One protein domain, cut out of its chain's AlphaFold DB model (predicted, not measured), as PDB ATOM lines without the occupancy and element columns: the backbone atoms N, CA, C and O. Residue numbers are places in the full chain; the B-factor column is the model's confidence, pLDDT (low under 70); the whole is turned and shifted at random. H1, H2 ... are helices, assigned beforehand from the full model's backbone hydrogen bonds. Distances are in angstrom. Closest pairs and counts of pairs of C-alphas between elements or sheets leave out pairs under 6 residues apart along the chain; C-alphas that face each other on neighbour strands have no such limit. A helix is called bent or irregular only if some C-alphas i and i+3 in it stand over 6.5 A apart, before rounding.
ATOM      1  N   VAL A  22     152.502 132.411 193.694       71.00
ATOM      2  CA  VAL A  22     151.998 133.181 192.542       71.00
ATOM      3  C   VAL A  22     151.544 134.577 192.971       71.00
ATOM      4  O   VAL A  22     151.945 135.563 192.353       71.00
ATOM      5  N   ASN A  23     150.781 134.683 194.061       72.31
ATOM      6  CA  ASN A  23     150.320 135.973 194.577       72.31
ATOM      7  C   ASN A  23     151.490 136.878 194.986       72.31
ATOM      8  O   ASN A  23     151.510 138.056 194.634       72.31
ATOM      9  N   GLN A  24     152.498 136.324 195.663       74.06
ATOM     10  CA  GLN A  24     153.690 137.071 196.061       74.06
ATOM     11  C   GLN A  24     154.492 137.557 194.848       74.06
ATOM     12  O   GLN A  24     154.967 138.692 194.829       74.06
ATOM     13  N   ARG A  25     154.613 136.728 193.804       74.75
ATOM     14  CA  ARG A  25     155.287 137.112 192.560       74.75
ATOM     15  C   ARG A  25     154.558 138.248 191.838       74.75
ATOM     16  O   ARG A  25     155.216 139.170 191.363       74.75
ATOM     17  N   ASN A  26     153.227 138.204 191.786       77.88
ATOM     18  CA  ASN A  26     152.417 139.256 191.171       77.88
ATOM     19  C   ASN A  26     152.529 140.579 191.946       77.88
ATOM     20  O   ASN A  26     152.738 141.623 191.335       77.88
ATOM     21  N   MET A  27     152.487 140.522 193.279       80.62
ATOM     22  CA  MET A  27     152.672 141.688 194.151       80.62
ATOM     23  C   MET A  27     154.040 142.356 193.940       80.62
ATOM     24  O   MET A  27     154.122 143.573 193.801       80.62
ATOM     25  N   LEU A  28     155.121 141.569 193.869       78.38
ATOM     26  CA  LEU A  28     156.469 142.094 193.625       78.38
ATOM     27  C   LEU A  28     156.605 142.733 192.236       78.38
ATOM     28  O   LEU A  28     157.261 143.764 192.101       78.38
ATOM     29  N   ALA A  29     155.980 142.146 191.213       82.38
ATOM     30  CA  ALA A  29     155.967 142.717 189.868       82.38
ATOM     31  C   ALA A  29     155.216 144.059 189.827       82.38
ATOM     32  O   ALA A  29     155.676 145.002 189.187       82.38
ATOM     33  N   GLU A  30     154.099 144.167 190.548       83.62
ATOM     34  CA  GLU A  30     153.334 145.411 190.667       83.62
ATOM     35  C   GLU A  30     154.128 146.495 191.416       83.62
ATOM     36  O   GLU A  30     154.228 147.626 190.944       83.62
ATOM     37  N   LEU A  31     154.795 146.148 192.523       78.56
ATOM     38  CA  LEU A  31     155.670 147.073 193.256       78.56
ATOM     39  C   LEU A  31     156.815 147.614 192.390       78.56
ATOM     40  O   LEU A  31     157.102 148.810 192.435       78.56
ATOM     41  N   GLN A  32     157.432 146.770 191.560       85.38
ATOM     42  CA  GLN A  32     158.472 147.205 190.622       85.38
ATOM     43  C   GLN A  32     157.948 148.198 189.577       85.38
ATOM     44  O   GLN A  32     158.669 149.119 189.196       85.38
ATOM     45  N   GLN A  33     156.698 148.047 189.132       86.25
ATOM     46  CA  GLN A  33     156.066 148.989 188.203       86.25
ATOM     47  C   GLN A  33     155.701 150.319 188.871       86.25
ATOM     48  O   GLN A  33     155.722 151.364 188.219       86.25
ATOM     49  N   LEU A  34     155.367 150.294 190.164       79.81
ATOM     50  CA  LEU A  34     155.007 151.487 190.933       79.81
ATOM     51  C   LEU A  34     156.231 152.285 191.388       79.81
ATOM     52  O   LEU A  34     156.150 153.508 191.456       79.81
ATOM     53  N   ALA A  35     157.367 151.628 191.632       78.69
ATOM     54  CA  ALA A  35     158.602 152.239 192.127       78.69
ATOM     55  C   ALA A  35     158.980 153.589 191.470       78.69
ATOM     56  O   ALA A  35     159.119 154.570 192.203       78.69
ATOM     57  N   PRO A  36     159.095 153.714 190.130       77.94
ATOM     58  CA  PRO A  36     159.462 154.987 189.504       77.94
ATOM     59  C   PRO A  36     158.412 156.087 189.716       77.94
ATOM     60  O   PRO A  36     158.769 157.253 189.832       77.94
ATOM     61  N   LYS A  37     157.127 155.727 189.807       76.00
ATOM     62  CA  LYS A  37     156.036 156.685 190.034       76.00
ATOM     63  C   LYS A  37     156.018 157.193 191.475       76.00
ATOM     64  O   LYS A  37     155.812 158.379 191.696       76.00
ATOM     65  N   VAL A  38     156.296 156.313 192.439       69.31
ATOM     66  CA  VAL A  38     156.438 156.688 193.857       69.31
ATOM     67  C   VAL A  38     157.632 157.621 194.052       69.31
ATOM     68  O   VAL A  38     157.504 158.654 194.698       69.31
ATOM     69  N   ILE A  39     158.776 157.302 193.437       70.88
ATOM     70  CA  ILE A  39     159.981 158.148 193.474       70.88
ATOM     71  C   ILE A  39     159.712 159.523 192.833       70.88
ATOM     72  O   ILE A  39     160.212 160.537 193.315       70.88
ATOM     73  N   ALA A  40     158.880 159.569 191.788       64.06
ATOM     74  CA  ALA A  40     158.443 160.805 191.141       64.06
ATOM     75  C   ALA A  40     157.370 161.591 191.926       64.06
ATOM     76  O   ALA A  40     156.989 162.677 191.495       64.06
ATOM     77  N   GLY A  41     156.882 161.073 193.059       58.19
ATOM     78  CA  GLY A  41     155.896 161.749 193.907       58.19
ATOM     79  C   GLY A  41     154.434 161.590 193.469       58.19
ATOM     80  O   GLY A  41     153.584 162.366 193.903       58.19
ATOM     81  N   ASP A  42     154.105 160.603 192.627       65.81
ATOM     82  CA  ASP A  42     152.715 160.295 192.268       65.81
ATOM     83  C   ASP A  42     151.966 159.753 193.495       65.81
ATOM     84  O   ASP A  42     152.261 158.661 193.996       65.81
ATOM     85  N   LEU A  43     150.986 160.520 193.978       58.41
ATOM     86  CA  LEU A  43     150.195 160.178 195.161       58.41
ATOM     87  C   LEU A  43     149.433 158.862 194.974       58.41
ATOM     88  O   LEU A  43     149.491 157.995 195.835       58.41
ATOM     89  N   SER A  44     148.812 158.649 193.814       62.78
ATOM     90  CA  SER A  44     148.029 157.436 193.550       62.78
ATOM     91  C   SER A  44     148.901 156.178 193.491       62.78
ATOM     92  O   SER A  44     148.518 155.113 193.984       62.78
ATOM     93  N   ALA A  45     150.107 156.298 192.931       69.56
ATOM     94  CA  ALA A  45     151.075 155.211 192.908       69.56
ATOM     95  C   ALA A  45     151.666 154.949 194.298       69.56
ATOM     96  O   ALA A  45     151.930 153.796 194.641       69.56
ATOM     97  N   THR A  46     151.841 156.005 195.093       66.81
ATOM     98  CA  THR A  46     152.291 155.931 196.486       66.81
ATOM     99  C   THR A  46     151.265 155.186 197.331       66.81
ATOM    100  O   THR A  46     151.614 154.184 197.955       66.81
ATOM    101  N   ASP A  47     149.992 155.575 197.261       67.12
ATOM    102  CA  ASP A  47     148.881 154.902 197.938       67.12
ATOM    103  C   ASP A  47     148.829 153.414 197.578       67.12
ATOM    104  O   ASP A  47     148.742 152.542 198.449       67.12
ATOM    105  N   ARG A  48     148.954 153.104 196.281       76.00
ATOM    106  CA  ARG A  48     148.946 151.727 195.788       76.00
ATOM    107  C   ARG A  48     150.153 150.924 196.274       76.00
ATOM    108  O   ARG A  48     149.989 149.764 196.640       76.00
ATOM    109  N   ALA A  49     151.345 151.515 196.308       70.75
ATOM    110  CA  ALA A  49     152.547 150.840 196.788       70.75
ATOM    111  C   ALA A  49     152.473 150.551 198.295       70.75
ATOM    112  O   ALA A  49     152.812 149.443 198.714       70.75
ATOM    113  N   PHE A  50     151.973 151.498 199.098       74.69
ATOM    114  CA  PHE A  50     151.766 151.303 200.538       74.69
ATOM    115  C   PHE A  50     150.720 150.226 200.841       74.69
ATOM    116  O   PHE A  50     150.877 149.490 201.814       74.69
ATOM    117  N   ALA A  51     149.691 150.089 200.000       75.38
ATOM    118  CA  ALA A  51     148.708 149.015 200.124       75.38
ATOM    119  C   ALA A  51     149.285 147.618 199.816       75.38
ATOM    120  O   ALA A  51     148.772 146.623 200.327       75.38
ATOM    121  N   LEU A  52     150.333 147.530 198.986       75.06
ATOM    122  CA  LEU A  52     150.975 146.268 198.597       75.06
ATOM    123  C   LEU A  52     152.086 145.851 199.573       75.06
ATOM    124  O   LEU A  52     152.068 144.733 200.082       75.06
ATOM    125  N   ASP A  53     153.053 146.736 199.830       77.31
ATOM    126  CA  ASP A  53     154.137 146.513 200.794       77.31
ATOM    127  C   ASP A  53     154.628 147.849 201.381       77.31
ATOM    128  O   ASP A  53     155.403 148.573 200.740       77.31
ATOM    129  N   PRO A  54     154.249 148.163 202.632       72.31
ATOM    130  CA  PRO A  54     154.607 149.423 203.268       72.31
ATOM    131  C   PRO A  54     156.110 149.667 203.413       72.31
ATOM    132  O   PRO A  54     156.553 150.811 203.323       72.31
ATOM    133  N   LYS A  55     156.919 148.619 203.632       74.50
ATOM    134  CA  LYS A  55     158.371 148.787 203.823       74.50
ATOM    135  C   LYS A  55     159.048 149.177 202.517       74.50
ATOM    136  O   LYS A  55     159.896 150.068 202.490       74.50
ATOM    137  N   THR A  56     158.659 148.509 201.439       72.56
ATOM    138  CA  THR A  56     159.190 148.775 200.104       72.56
ATOM    139  C   THR A  56     158.716 150.138 199.591       72.56
ATOM    140  O   THR A  56     159.522 150.905 199.064       72.56
ATOM    141  N   ALA A  57     157.455 150.505 199.843       68.44
ATOM    142  CA  ALA A  57     156.925 151.831 199.527       68.44
ATOM    143  C   ALA A  57     157.657 152.959 200.276       68.44
ATOM    144  O   ALA A  57     158.035 153.957 199.662       68.44
ATOM    145  N   GLN A  58     157.942 152.778 201.573       72.44
ATOM    146  CA  GLN A  58     158.711 153.745 202.365       72.44
ATOM    147  C   GLN A  58     160.129 153.941 201.810       72.44
ATOM    148  O   GLN A  58     160.627 155.068 201.768       72.44
ATOM    149  N   ALA A  59     160.777 152.871 201.340       72.50
ATOM    150  CA  ALA A  59     162.092 152.960 200.708       72.50
ATOM    151  C   ALA A  59     162.053 153.766 199.396       72.50
ATOM    152  O   ALA A  59     162.927 154.606 199.179       72.50
ATOM    153  N   TYR A  60     161.032 153.563 198.555       76.62
ATOM    154  CA  TYR A  60     160.839 154.339 197.322       76.62
ATOM    155  C   TYR A  60     160.556 155.816 197.601       76.62
ATOM    156  O   TYR A  60     161.154 156.680 196.965       76.62
ATOM    157  N   GLN A  61     159.704 156.110 198.583       69.50
ATOM    158  CA  GLN A  61     159.405 157.483 198.985       69.50
ATOM    159  C   GLN A  61     160.648 158.192 199.535       69.50
ATOM    160  O   GLN A  61     160.978 159.283 199.090       69.50
ATOM    161  N   THR A  62     161.398 157.532 200.423       72.12
ATOM    162  CA  THR A  62     162.645 158.079 200.985       72.12
ATOM    163  C   THR A  62     163.677 158.374 199.895       72.12
ATOM    164  O   THR A  62     164.409 159.360 199.967       72.12
ATOM    165  N   GLU A  63     163.765 157.517 198.878       74.31
ATOM    166  CA  GLU A  63     164.651 157.748 197.739       74.31
ATOM    167  C   GLU A  63     164.182 158.938 196.885       74.31
ATOM    168  O   GLU A  63     165.005 159.778 196.521       74.31
ATOM    169  N   GLY A  64     162.875 159.070 196.637       67.88
ATOM    170  CA  GLY A  64     162.284 160.238 195.972       67.88
ATOM    171  C   GLY A  64     162.527 161.548 196.726       67.88
ATOM    172  O   GLY A  64     162.936 162.540 196.116       67.88
ATOM    173  N   ASP A  65     162.371 161.539 198.051       67.62
ATOM    174  CA  ASP A  65     162.608 162.696 198.922       67.62
ATOM    175  C   ASP A  65     164.077 163.139 198.860       67.62
ATOM    176  O   ASP A  65     164.372 164.309 198.607       67.62
ATOM    177  N   ARG A  66     165.027 162.197 198.964       71.94
ATOM    178  CA  ARG A  66     166.465 162.490 198.805       71.94
ATOM    179  C   ARG A  66     166.791 163.076 197.436       71.94
ATOM    180  O   ARG A  66     167.683 163.922 197.323       71.94
ATOM    181  N   GLN A  67     166.125 162.603 196.382       71.81
ATOM    182  CA  GLN A  67     166.341 163.113 195.030       71.81
ATOM    183  C   GLN A  67     165.828 164.549 194.881       71.81
ATOM    184  O   GLN A  67     166.541 165.384 194.312       71.81
ATOM    185  N   HIS A  68     164.661 164.848 195.458       68.12
ATOM    186  CA  HIS A  68     164.082 166.189 195.508       68.12
ATOM    187  C   HIS A  68     164.912 167.154 196.358       68.12
ATOM    188  O   HIS A  68     165.184 168.270 195.919       68.12
ATOM    189  N   GLU A  69     165.395 166.742 197.530       71.88
ATOM    190  CA  GLU A  69     166.253 167.578 198.381       71.88
ATOM    191  C   GLU A  69     167.550 167.981 197.673       71.88
ATOM    192  O   GLU A  69     167.948 169.149 197.707       71.88
ATOM    193  N   LYS A  70     168.189 167.038 196.970       75.62
ATOM    194  CA  LYS A  70     169.378 167.320 196.149       75.62
ATOM    195  C   LYS A  70     169.069 168.287 195.007       75.62
ATOM    196  O   LYS A  70     169.876 169.175 194.736       75.62
ATOM    197  N   LEU A  71     167.907 168.147 194.364       70.69
ATOM    198  CA  LEU A  71     167.448 169.047 193.303       70.69
ATOM    199  C   LEU A  71     167.205 170.468 193.839       70.69
ATOM    200  O   LEU A  71     167.661 171.440 193.242       70.69
ATOM    201  N   ILE A  72     166.551 170.595 194.995       72.31
ATOM    202  CA  ILE A  72     166.292 171.878 195.661       72.31
ATOM    203  C   ILE A  72     167.604 172.521 196.118       72.31
ATOM    204  O   ILE A  72     167.794 173.723 195.935       72.31
ATOM    205  N   GLY A  73     168.528 171.744 196.689       76.62
ATOM    206  CA  GLY A  73     169.857 172.223 197.074       76.62
ATOM    207  C   GLY A  73     170.646 172.755 195.877       76.62
ATOM    208  O   GLY A  73     171.194 173.858 195.935       76.62
ATOM    209  N   LEU A  74     170.620 172.024 194.757       81.69
ATOM    210  CA  LEU A  74     171.200 172.476 193.494       81.69
ATOM    211  C   LEU A  74     170.541 173.774 193.012       81.69
ATOM    212  O   LEU A  74     171.242 174.743 192.728       81.69
ATOM    213  N   ALA A  75     169.211 173.835 192.985       75.12
ATOM    214  CA  ALA A  75     168.465 175.013 192.556       75.12
ATOM    215  C   ALA A  75     168.780 176.247 193.427       75.12
ATOM    216  O   ALA A  75     169.034 177.333 192.902       75.12
ATOM    217  N   LYS A  76     168.868 176.077 194.755       80.00
ATOM    218  CA  LYS A  76     169.283 177.136 195.692       80.00
ATOM    219  C   LYS A  76     170.697 177.622 195.395       80.00
ATOM    220  O   LYS A  76     170.913 178.829 195.343       80.00
ATOM    221  N   SER A  77     171.638 176.707 195.153       81.56
ATOM    222  CA  SER A  77     173.017 177.075 194.821       81.56
ATOM    223  C   SER A  77     173.107 177.838 193.492       81.56
ATOM    224  O   SER A  77     173.747 178.885 193.426       81.56
ATOM    225  N   LEU A  78     172.381 177.409 192.454       80.81
ATOM    226  CA  LEU A  78     172.346 178.101 191.162       80.81
ATOM    227  C   LEU A  78     171.728 179.502 191.267       80.81
ATOM    228  O   LEU A  78     172.227 180.427 190.625       80.81
ATOM    229  N   LYS A  79     170.696 179.678 192.104       81.94
ATOM    230  CA  LYS A  79     170.091 180.989 192.390       81.94
ATOM    231  C   LYS A  79     171.005 181.885 193.231       81.94
ATOM    232  O   LYS A  79     171.105 183.075 192.956       81.94
ATOM    233  N   GLN A  80     171.706 181.327 194.218       84.75
ATOM    234  CA  GLN A  80     172.648 182.066 195.066       84.75
ATOM    235  C   GLN A  80     173.797 182.678 194.253       84.75
ATOM    236  O   GLN A  80     174.203 183.808 194.514       84.75
ATOM    237  N   TYR A  81     174.293 181.958 193.244       84.06
ATOM    238  CA  TYR A  81     175.368 182.424 192.366       84.06
ATOM    239  C   TYR A  81     174.861 183.065 191.062       84.06
ATOM    240  O   TYR A  81     175.619 183.148 190.101       84.06
ATOM    241  N   ALA A  82     173.619 183.569 191.018       79.94
ATOM    242  CA  ALA A  82     173.031 184.200 189.824       79.94
ATOM    243  C   ALA A  82     173.864 185.352 189.232       79.94
ATOM    244  O   ALA A  82     173.844 185.577 188.026       79.94
ATOM    245  N   ASN A  83     174.648 186.040 190.065       82.12
ATOM    246  CA  ASN A  83     175.523 187.139 189.647       82.12
ATOM    247  C   ASN A  83     176.923 186.666 189.194       82.12
ATOM    248  O   ASN A  83     177.823 187.484 189.019       82.12
ATOM    249  N   SER A  84     177.160 185.357 189.062       86.69
ATOM    250  CA  SER A  84     178.477 184.775 188.754       86.69
ATOM    251  C   SER A  84     178.370 183.623 187.741       86.69
ATOM    252  O   SER A  84     178.361 182.451 188.133       86.69
ATOM    253  N   PRO A  85     178.360 183.927 186.427       79.75
ATOM    254  CA  PRO A  85     178.141 182.931 185.375       79.75
ATOM    255  C   PRO A  85     179.148 181.771 185.380       79.75
ATOM    256  O   PRO A  85     178.766 180.623 185.151       79.75
ATOM    257  N   GLN A  86     180.427 182.027 185.695       82.50
ATOM    258  CA  GLN A  86     181.438 180.961 185.757       82.50
ATOM    259  C   GLN A  86     181.168 179.966 186.898       82.50
ATOM    260  O   GLN A  86     181.380 178.764 186.736       82.50
ATOM    261  N   MET A  87     180.672 180.456 188.040       82.69
ATOM    262  CA  MET A  87     180.337 179.618 189.194       82.69
ATOM    263  C   MET A  87     179.086 178.782 188.926       82.69
ATOM    264  O   MET A  87     179.089 177.587 189.213       82.69
ATOM    265  N   GLN A  88     178.053 179.361 188.303       81.94
ATOM    266  CA  GLN A  88     176.849 178.616 187.912       81.94
ATOM    267  C   GLN A  88     177.166 177.501 186.914       81.94
ATOM    268  O   GLN A  88     176.733 176.367 187.107       81.94
ATOM    269  N   ALA A  89     177.987 177.790 185.898       82.19
ATOM    270  CA  ALA A  89     178.434 176.781 184.944       82.19
ATOM    271  C   ALA A  89     179.240 175.660 185.623       82.19
ATOM    272  O   ALA A  89     179.084 174.488 185.279       82.19
ATOM    273  N   GLY A  90     180.068 175.995 186.619       83.81
ATOM    274  CA  GLY A  90     180.813 175.022 187.419       83.81
ATOM    275  C   GLY A  90     179.917 174.104 188.256       83.81
ATOM    276  O   GLY A  90     180.096 172.888 188.216       83.81
ATOM    277  N   ILE A  91     178.943 174.682 188.966       85.25
ATOM    278  CA  ILE A  91     177.964 173.971 189.806       85.25
ATOM    279  C   ILE A  91     177.045 173.088 188.957       85.25
ATOM    280  O   ILE A  91     176.789 171.936 189.291       85.25
ATOM    281  N   TYR A  92     176.563 173.606 187.829       83.00
ATOM    282  CA  TYR A  92     175.722 172.836 186.923       83.00
ATOM    283  C   TYR A  92     176.498 171.657 186.331       83.00
ATOM    284  O   TYR A  92     176.039 170.523 186.407       83.00
ATOM    285  N   ARG A  93     177.721 171.888 185.833       86.75
ATOM    286  CA  ARG A  93     178.577 170.838 185.259       86.75
ATOM    287  C   ARG A  93     178.892 169.716 186.250       86.75
ATOM    288  O   ARG A  93     178.962 168.563 185.836       86.75
ATOM    289  N   SER A  94     179.075 170.021 187.538       83.69
ATOM    290  CA  SER A  94     179.274 168.980 188.556       83.69
ATOM    291  C   SER A  94     177.995 168.187 188.850       83.69
ATOM    292  O   SER A  94     178.076 167.017 189.222       83.69
ATOM    293  N   ALA A  95     176.820 168.782 188.629       80.81
ATOM    294  CA  ALA A  95     175.523 168.144 188.817       80.81
ATOM    295  C   ALA A  95     174.994 167.400 187.575       80.81
ATOM    296  O   ALA A  95     174.190 166.484 187.737       80.81
ATOM    297  N   VAL A  96     175.444 167.724 186.355       82.12
ATOM    298  CA  VAL A  96     174.989 167.088 185.096       82.12
ATOM    299  C   VAL A  96     174.994 165.550 185.155       82.12
ATOM    300  O   VAL A  96     173.977 164.960 184.788       82.12
ATOM    301  N   PRO A  97     176.045 164.860 185.650       83.81
ATOM    302  CA  PRO A  97     176.037 163.396 185.723       83.81
ATOM    303  C   PRO A  97     174.923 162.842 186.620       83.81
ATOM    304  O   PRO A  97     174.314 161.822 186.305       83.81
ATOM    305  N   TYR A  98     174.641 163.527 187.730       80.25
ATOM    306  CA  TYR A  98     173.553 163.180 188.642       80.25
ATOM    307  C   TYR A  98     172.187 163.447 187.999       80.25
ATOM    308  O   TYR A  98     171.307 162.587 188.037       80.25
ATOM    309  N   LEU A  99     172.031 164.608 187.358       75.62
ATOM    310  CA  LEU A  99     170.792 164.999 186.694       75.62
ATOM    311  C   LEU A  99     170.437 164.038 185.554       75.62
ATOM    312  O   LEU A  99     169.315 163.542 185.499       75.62
ATOM    313  N   LYS A 100     171.409 163.690 184.704       77.25
ATOM    314  CA  LYS A 100     171.209 162.747 183.596       77.25
ATOM    315  C   LYS A 100     170.849 161.342 184.068       77.25
ATOM    316  O   LYS A 100     170.014 160.680 183.457       77.25
ATOM    317  N   ARG A 101     171.460 160.888 185.166       75.81
ATOM    318  CA  ARG A 101     171.206 159.559 185.733       75.81
ATOM    319  C   ARG A 101     169.791 159.411 186.291       75.81
ATOM    320  O   ARG A 101     169.227 158.328 186.181       75.81
ATOM    321  N   ASN A 102     169.248 160.468 186.890       65.69
ATOM    322  CA  ASN A 102     168.006 160.384 187.660       65.69
ATOM    323  C   ASN A 102     166.792 160.992 186.945       65.69
ATOM    324  O   ASN A 102     165.676 160.555 187.193       65.69
ATOM    325  N   PHE A 103     167.000 161.961 186.050       67.38
ATOM    326  CA  PHE A 103     165.925 162.697 185.372       67.38
ATOM    327  C   PHE A 103     165.945 162.538 183.841       67.38
ATOM    328  O   PHE A 103     165.050 163.037 183.166       67.38
ATOM    329  N   GLY A 104     166.919 161.805 183.285       62.91
ATOM    330  CA  GLY A 104     166.948 161.415 181.872       62.91
ATOM    331  C   GLY A 104     167.899 162.227 180.984       62.91
ATOM    332  O   GLY A 104     168.623 163.115 181.429       62.91
ATOM    333  N   ALA A 105     167.931 161.876 179.695       56.50
ATOM    334  CA  ALA A 105     168.934 162.352 178.737       56.50
ATOM    335  C   ALA A 105     168.690 163.772 178.185       56.50
ATOM    336  O   ALA A 105     169.572 164.314 177.524       56.50
ATOM    337  N   GLU A 106     167.536 164.381 178.468       61.47
ATOM    338  CA  GLU A 106     167.153 165.714 177.968       61.47
ATOM    339  C   GLU A 106     167.822 166.874 178.731       61.47
ATOM    340  O   GLU A 106     167.646 168.037 178.380       61.47
ATOM    341  N   ILE A 107     168.625 166.572 179.757       70.94
ATOM    342  CA  ILE A 107     169.378 167.570 180.522       70.94
ATOM    343  C   ILE A 107     170.536 168.128 179.672       70.94
ATOM    344  O   ILE A 107     171.430 167.354 179.300       70.94
ATOM    345  N   PRO A 108     170.583 169.452 179.405       73.69
ATOM    346  CA  PRO A 108     171.665 170.072 178.641       73.69
ATOM    347  C   PRO A 108     173.045 169.793 179.245       73.69
ATOM    348  O   PRO A 108     173.215 169.842 180.461       73.69
ATOM    349  N   ASP A 109     174.053 169.544 178.407       79.75
ATOM    350  CA  ASP A 109     175.436 169.313 178.864       79.75
ATOM    351  C   ASP A 109     176.124 170.575 179.392       79.75
ATOM    352  O   ASP A 109     177.057 170.503 180.194       79.75
ATOM    353  N   GLN A 110     175.666 171.743 178.943       81.06
ATOM    354  CA  GLN A 110     176.190 173.037 179.353       81.06
ATOM    355  C   GLN A 110     175.106 173.856 180.039       81.06
ATOM    356  O   GLN A 110     173.922 173.734 179.730       81.06
ATOM    357  N   PHE A 111     175.532 174.692 180.981       82.19
ATOM    358  CA  PHE A 111     174.633 175.624 181.638       82.19
ATOM    359  C   PHE A 111     174.279 176.755 180.676       82.19
ATOM    360  O   PHE A 111     175.149 177.530 180.283       82.19
ATOM    361  N   ASP A 112     172.999 176.862 180.350       82.75
ATOM    362  CA  ASP A 112     172.415 178.016 179.683       82.75
ATOM    363  C   ASP A 112     171.367 178.622 180.613       82.75
ATOM    364  O   ASP A 112     170.376 177.975 180.958       82.75
ATOM    365  N   ALA A 113     171.585 179.869 181.028       77.06
ATOM    366  CA  ALA A 113     170.698 180.548 181.960       77.06
ATOM    367  C   ALA A 113     169.270 180.685 181.411       77.06
ATOM    368  O   ALA A 113     168.323 180.597 182.188       77.06
ATOM    369  N   THR A 114     169.100 180.850 180.095       78.50
ATOM    370  CA  THR A 114     167.769 181.012 179.488       78.50
ATOM    371  C   THR A 114     166.946 179.727 179.526       78.50
ATOM    372  O   THR A 114     165.725 179.787 179.655       78.50
ATOM    373  N   THR A 115     167.615 178.575 179.519       73.75
ATOM    374  CA  THR A 115     166.981 177.254 179.568       73.75
ATOM    375  C   THR A 115     166.882 176.709 180.998       73.75
ATOM    376  O   THR A 115     165.862 176.148 181.391       73.75
ATOM    377  N   VAL A 116     167.924 176.891 181.815       74.25
ATOM    378  CA  VAL A 116     168.055 176.249 183.135       74.25
ATOM    379  C   VAL A 116     167.428 177.081 184.257       74.25
ATOM    380  O   VAL A 116     166.826 176.514 185.169       74.25
ATOM    381  N   MET A 117     167.523 178.417 184.219       78.31
ATOM    382  CA  MET A 117     166.992 179.257 185.303       78.31
ATOM    383  C   MET A 117     165.462 179.220 185.442       78.31
ATOM    384  O   MET A 117     165.002 179.229 186.584       78.31
ATOM    385  N   PRO A 118     164.656 179.112 184.363       75.69
ATOM    386  CA  PRO A 118     163.216 178.890 184.499       75.69
ATOM    387  C   PRO A 118     162.886 177.601 185.266       75.69
ATOM    388  O   PRO A 118     162.007 177.603 186.123       75.69
ATOM    389  N   ILE A 119     163.642 176.523 185.025       67.19
ATOM    390  CA  ILE A 119     163.483 175.237 185.720       67.19
ATOM    391  C   ILE A 119     163.884 175.377 187.193       67.19
ATOM    392  O   ILE A 119     163.174 174.913 188.079       67.19
ATOM    393  N   VAL A 120     164.996 176.060 187.476       71.50
ATOM    394  CA  VAL A 120     165.447 176.359 188.846       71.50
ATOM    395  C   VAL A 120     164.388 177.147 189.618       71.50
ATOM    396  O   VAL A 120     164.070 176.794 190.752       71.50
ATOM    397  N   GLU A 121     163.803 178.180 189.010       71.31
ATOM    398  CA  GLU A 121     162.758 178.977 189.654       71.31
ATOM    399  C   GLU A 121     161.458 178.181 189.819       71.31
ATOM    400  O   GLU A 121     160.778 178.319 190.833       71.31
ATOM    401  N   GLN A 122     161.135 177.276 188.893       60.09
ATOM    402  CA  GLN A 122     160.014 176.350 189.043       60.09
ATOM    403  C   GLN A 122     160.236 175.380 190.213       60.09
ATOM    404  O   GLN A 122     159.358 175.240 191.059       60.09
ATOM    405  N   VAL A 123     161.418 174.774 190.337       63.47
ATOM    406  CA  VAL A 123     161.766 173.884 191.460       63.47
ATOM    407  C   VAL A 123     161.704 174.627 192.794       63.47
ATOM    408  O   VAL A 123     161.157 174.115 193.769       63.47
ATOM    409  N   LEU A 124     162.230 175.852 192.847       68.56
ATOM    410  CA  LEU A 124     162.201 176.670 194.058       68.56
ATOM    411  C   LEU A 124     160.805 177.198 194.371       68.56
ATOM    412  O   LEU A 124     160.445 177.277 195.539       68.56
ATOM    413  N   SER A 125     160.006 177.543 193.364       60.22
ATOM    414  CA  SER A 125     158.625 177.978 193.573       60.22
ATOM    415  C   SER A 125     157.750 176.822 194.037       60.22
ATOM    416  O   SER A 125     156.972 177.027 194.954       60.22
ATOM    417  N   VAL A 126     157.929 175.602 193.521       54.16
ATOM    418  CA  VAL A 126     157.282 174.397 194.062       54.16
ATOM    419  C   VAL A 126     157.755 174.147 195.494       54.16
ATOM    420  O   VAL A 126     156.926 173.970 196.379       54.16
ATOM    421  N   ALA A 127     159.056 174.243 195.780       56.69
ATOM    422  CA  ALA A 127     159.575 174.098 197.143       56.69
ATOM    423  C   ALA A 127     159.057 175.174 198.123       56.69
ATOM    424  O   ALA A 127     158.917 174.892 199.310       56.69
ATOM    425  N   ASN A 128     158.764 176.388 197.639       53.62
ATOM    426  CA  ASN A 128     158.289 177.516 198.449       53.62
ATOM    427  C   ASN A 128     156.749 177.612 198.539       53.62
ATOM    428  O   ASN A 128     156.241 178.092 199.548       53.62
ATOM    429  N   ASN A 129     156.008 177.184 197.507       41.12
ATOM    430  CA  ASN A 129     154.537 177.214 197.432       41.12
ATOM    431  C   ASN A 129     153.880 175.888 197.814       41.12
ATOM    432  O   ASN A 129     152.656 175.836 197.881       41.12
ATOM    433  N   THR A 130     154.646 174.824 198.064       42.28
ATOM    434  CA  THR A 130     154.105 173.635 198.725       42.28
ATOM    435  C   THR A 130     153.937 173.988 200.201       42.28
ATOM    436  O   THR A 130     154.942 174.112 200.911       42.28
ATOM    437  N   PRO A 131     152.704 174.185 200.705       32.91
ATOM    438  CA  PRO A 131     152.506 174.326 202.134       32.91
ATOM    439  C   PRO A 131     152.955 172.995 202.732       32.91
ATOM    440  O   PRO A 131     152.444 171.955 202.325       32.91
TER     441      PRO A 131
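This is residues 22 to 131 of the 558 residues of a protein of Stenotrophomonas maltophilia (UniProt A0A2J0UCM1). One long helix, H3, runs as a spine through an elongated, all-helix domain: H1 and H2 pack along its first part as a small three-helix bundle, while H4 folds back beside its far part and H5 crosses that part steeply. The two groups, H1 with H2 and H4 with H5, are apart from each other and meet the same spine at different places. The printed part has 110 residues with five named helices, in the order H1 H2 H3 H4 H5, and no named strand. It is loose, with a radius of gyration of the C-alphas of 17.0 A, and spans 57 by 30 by 18 A.

The hub is H3, residues 54 to 80, which touches four other helices. H2, residues 43 to 52, touches residues 56 to 61 of H3, opposite ways at a shallow tilt of 30 degrees; the closest C-alphas, of Ala 49 and Ala 57, are 5.3 A apart. H1, residues 22 to 39, touches H3 with its residues 31 to 39 alone, the same way at a shallow tilt of 13 degrees; the closest C-alphas, of Ile 39 and Gly 64, are 4.0 A apart. H1 and H2 form a helical hairpin at a shallow tilt of 28 degrees, with the closest C-alphas, of Val 38 and Thr 46, 5.0 A apart. H1, H2 and H3 are an up and down bundle, each helix running against the one before it. H4, residues 85 to 103, forms a hairpin with H3 at a shallow tilt of 17 degrees, its residues 88 to 95 touching residues 74 to 78; the closest C-alphas, of Leu 78 and Gln 88, are 5.6 A apart. H5, residues 113 to 129, touches residues 71 to 79 of H3 at a steep tilt of 55 degrees; the closest C-alphas, of Ala 75 and Val 120, are 5.0 A apart. H4 and H5 are apart. In H2 and H3 every O i to N i+4 pair is within hydrogen-bond range; in H1 12 of 14 are, in H4 13 of 15 and in H5 11 of 13.

H3 is 38.2 A long, from C-alpha 54 at (154.607, 149.423, 203.268) to C-alpha 80 at (172.648, 182.066, 195.066). H1 is 26.2 A long, beginning at C-alpha 22 at (151.998, 133.181, 192.542), and H2 14.3 A. H4 is 23.6 A and H5 22.6 A long. H1 and H4 are irregular: C-alphas 33 and 36 are 7.0 A apart, as are C-alphas 94 and 97, with kinks of 35 degrees near residue 33 and 48 degrees near residue 97.

The C-alphas farthest apart, of Val 22 and Asn 83, are 58.9 A apart. The printed part has no cut, and no link is long. The mean pLDDT of the printed part is 73.4; 30 residues are under 70, among them 40 to 47, 102 to 106 and 122 to 131.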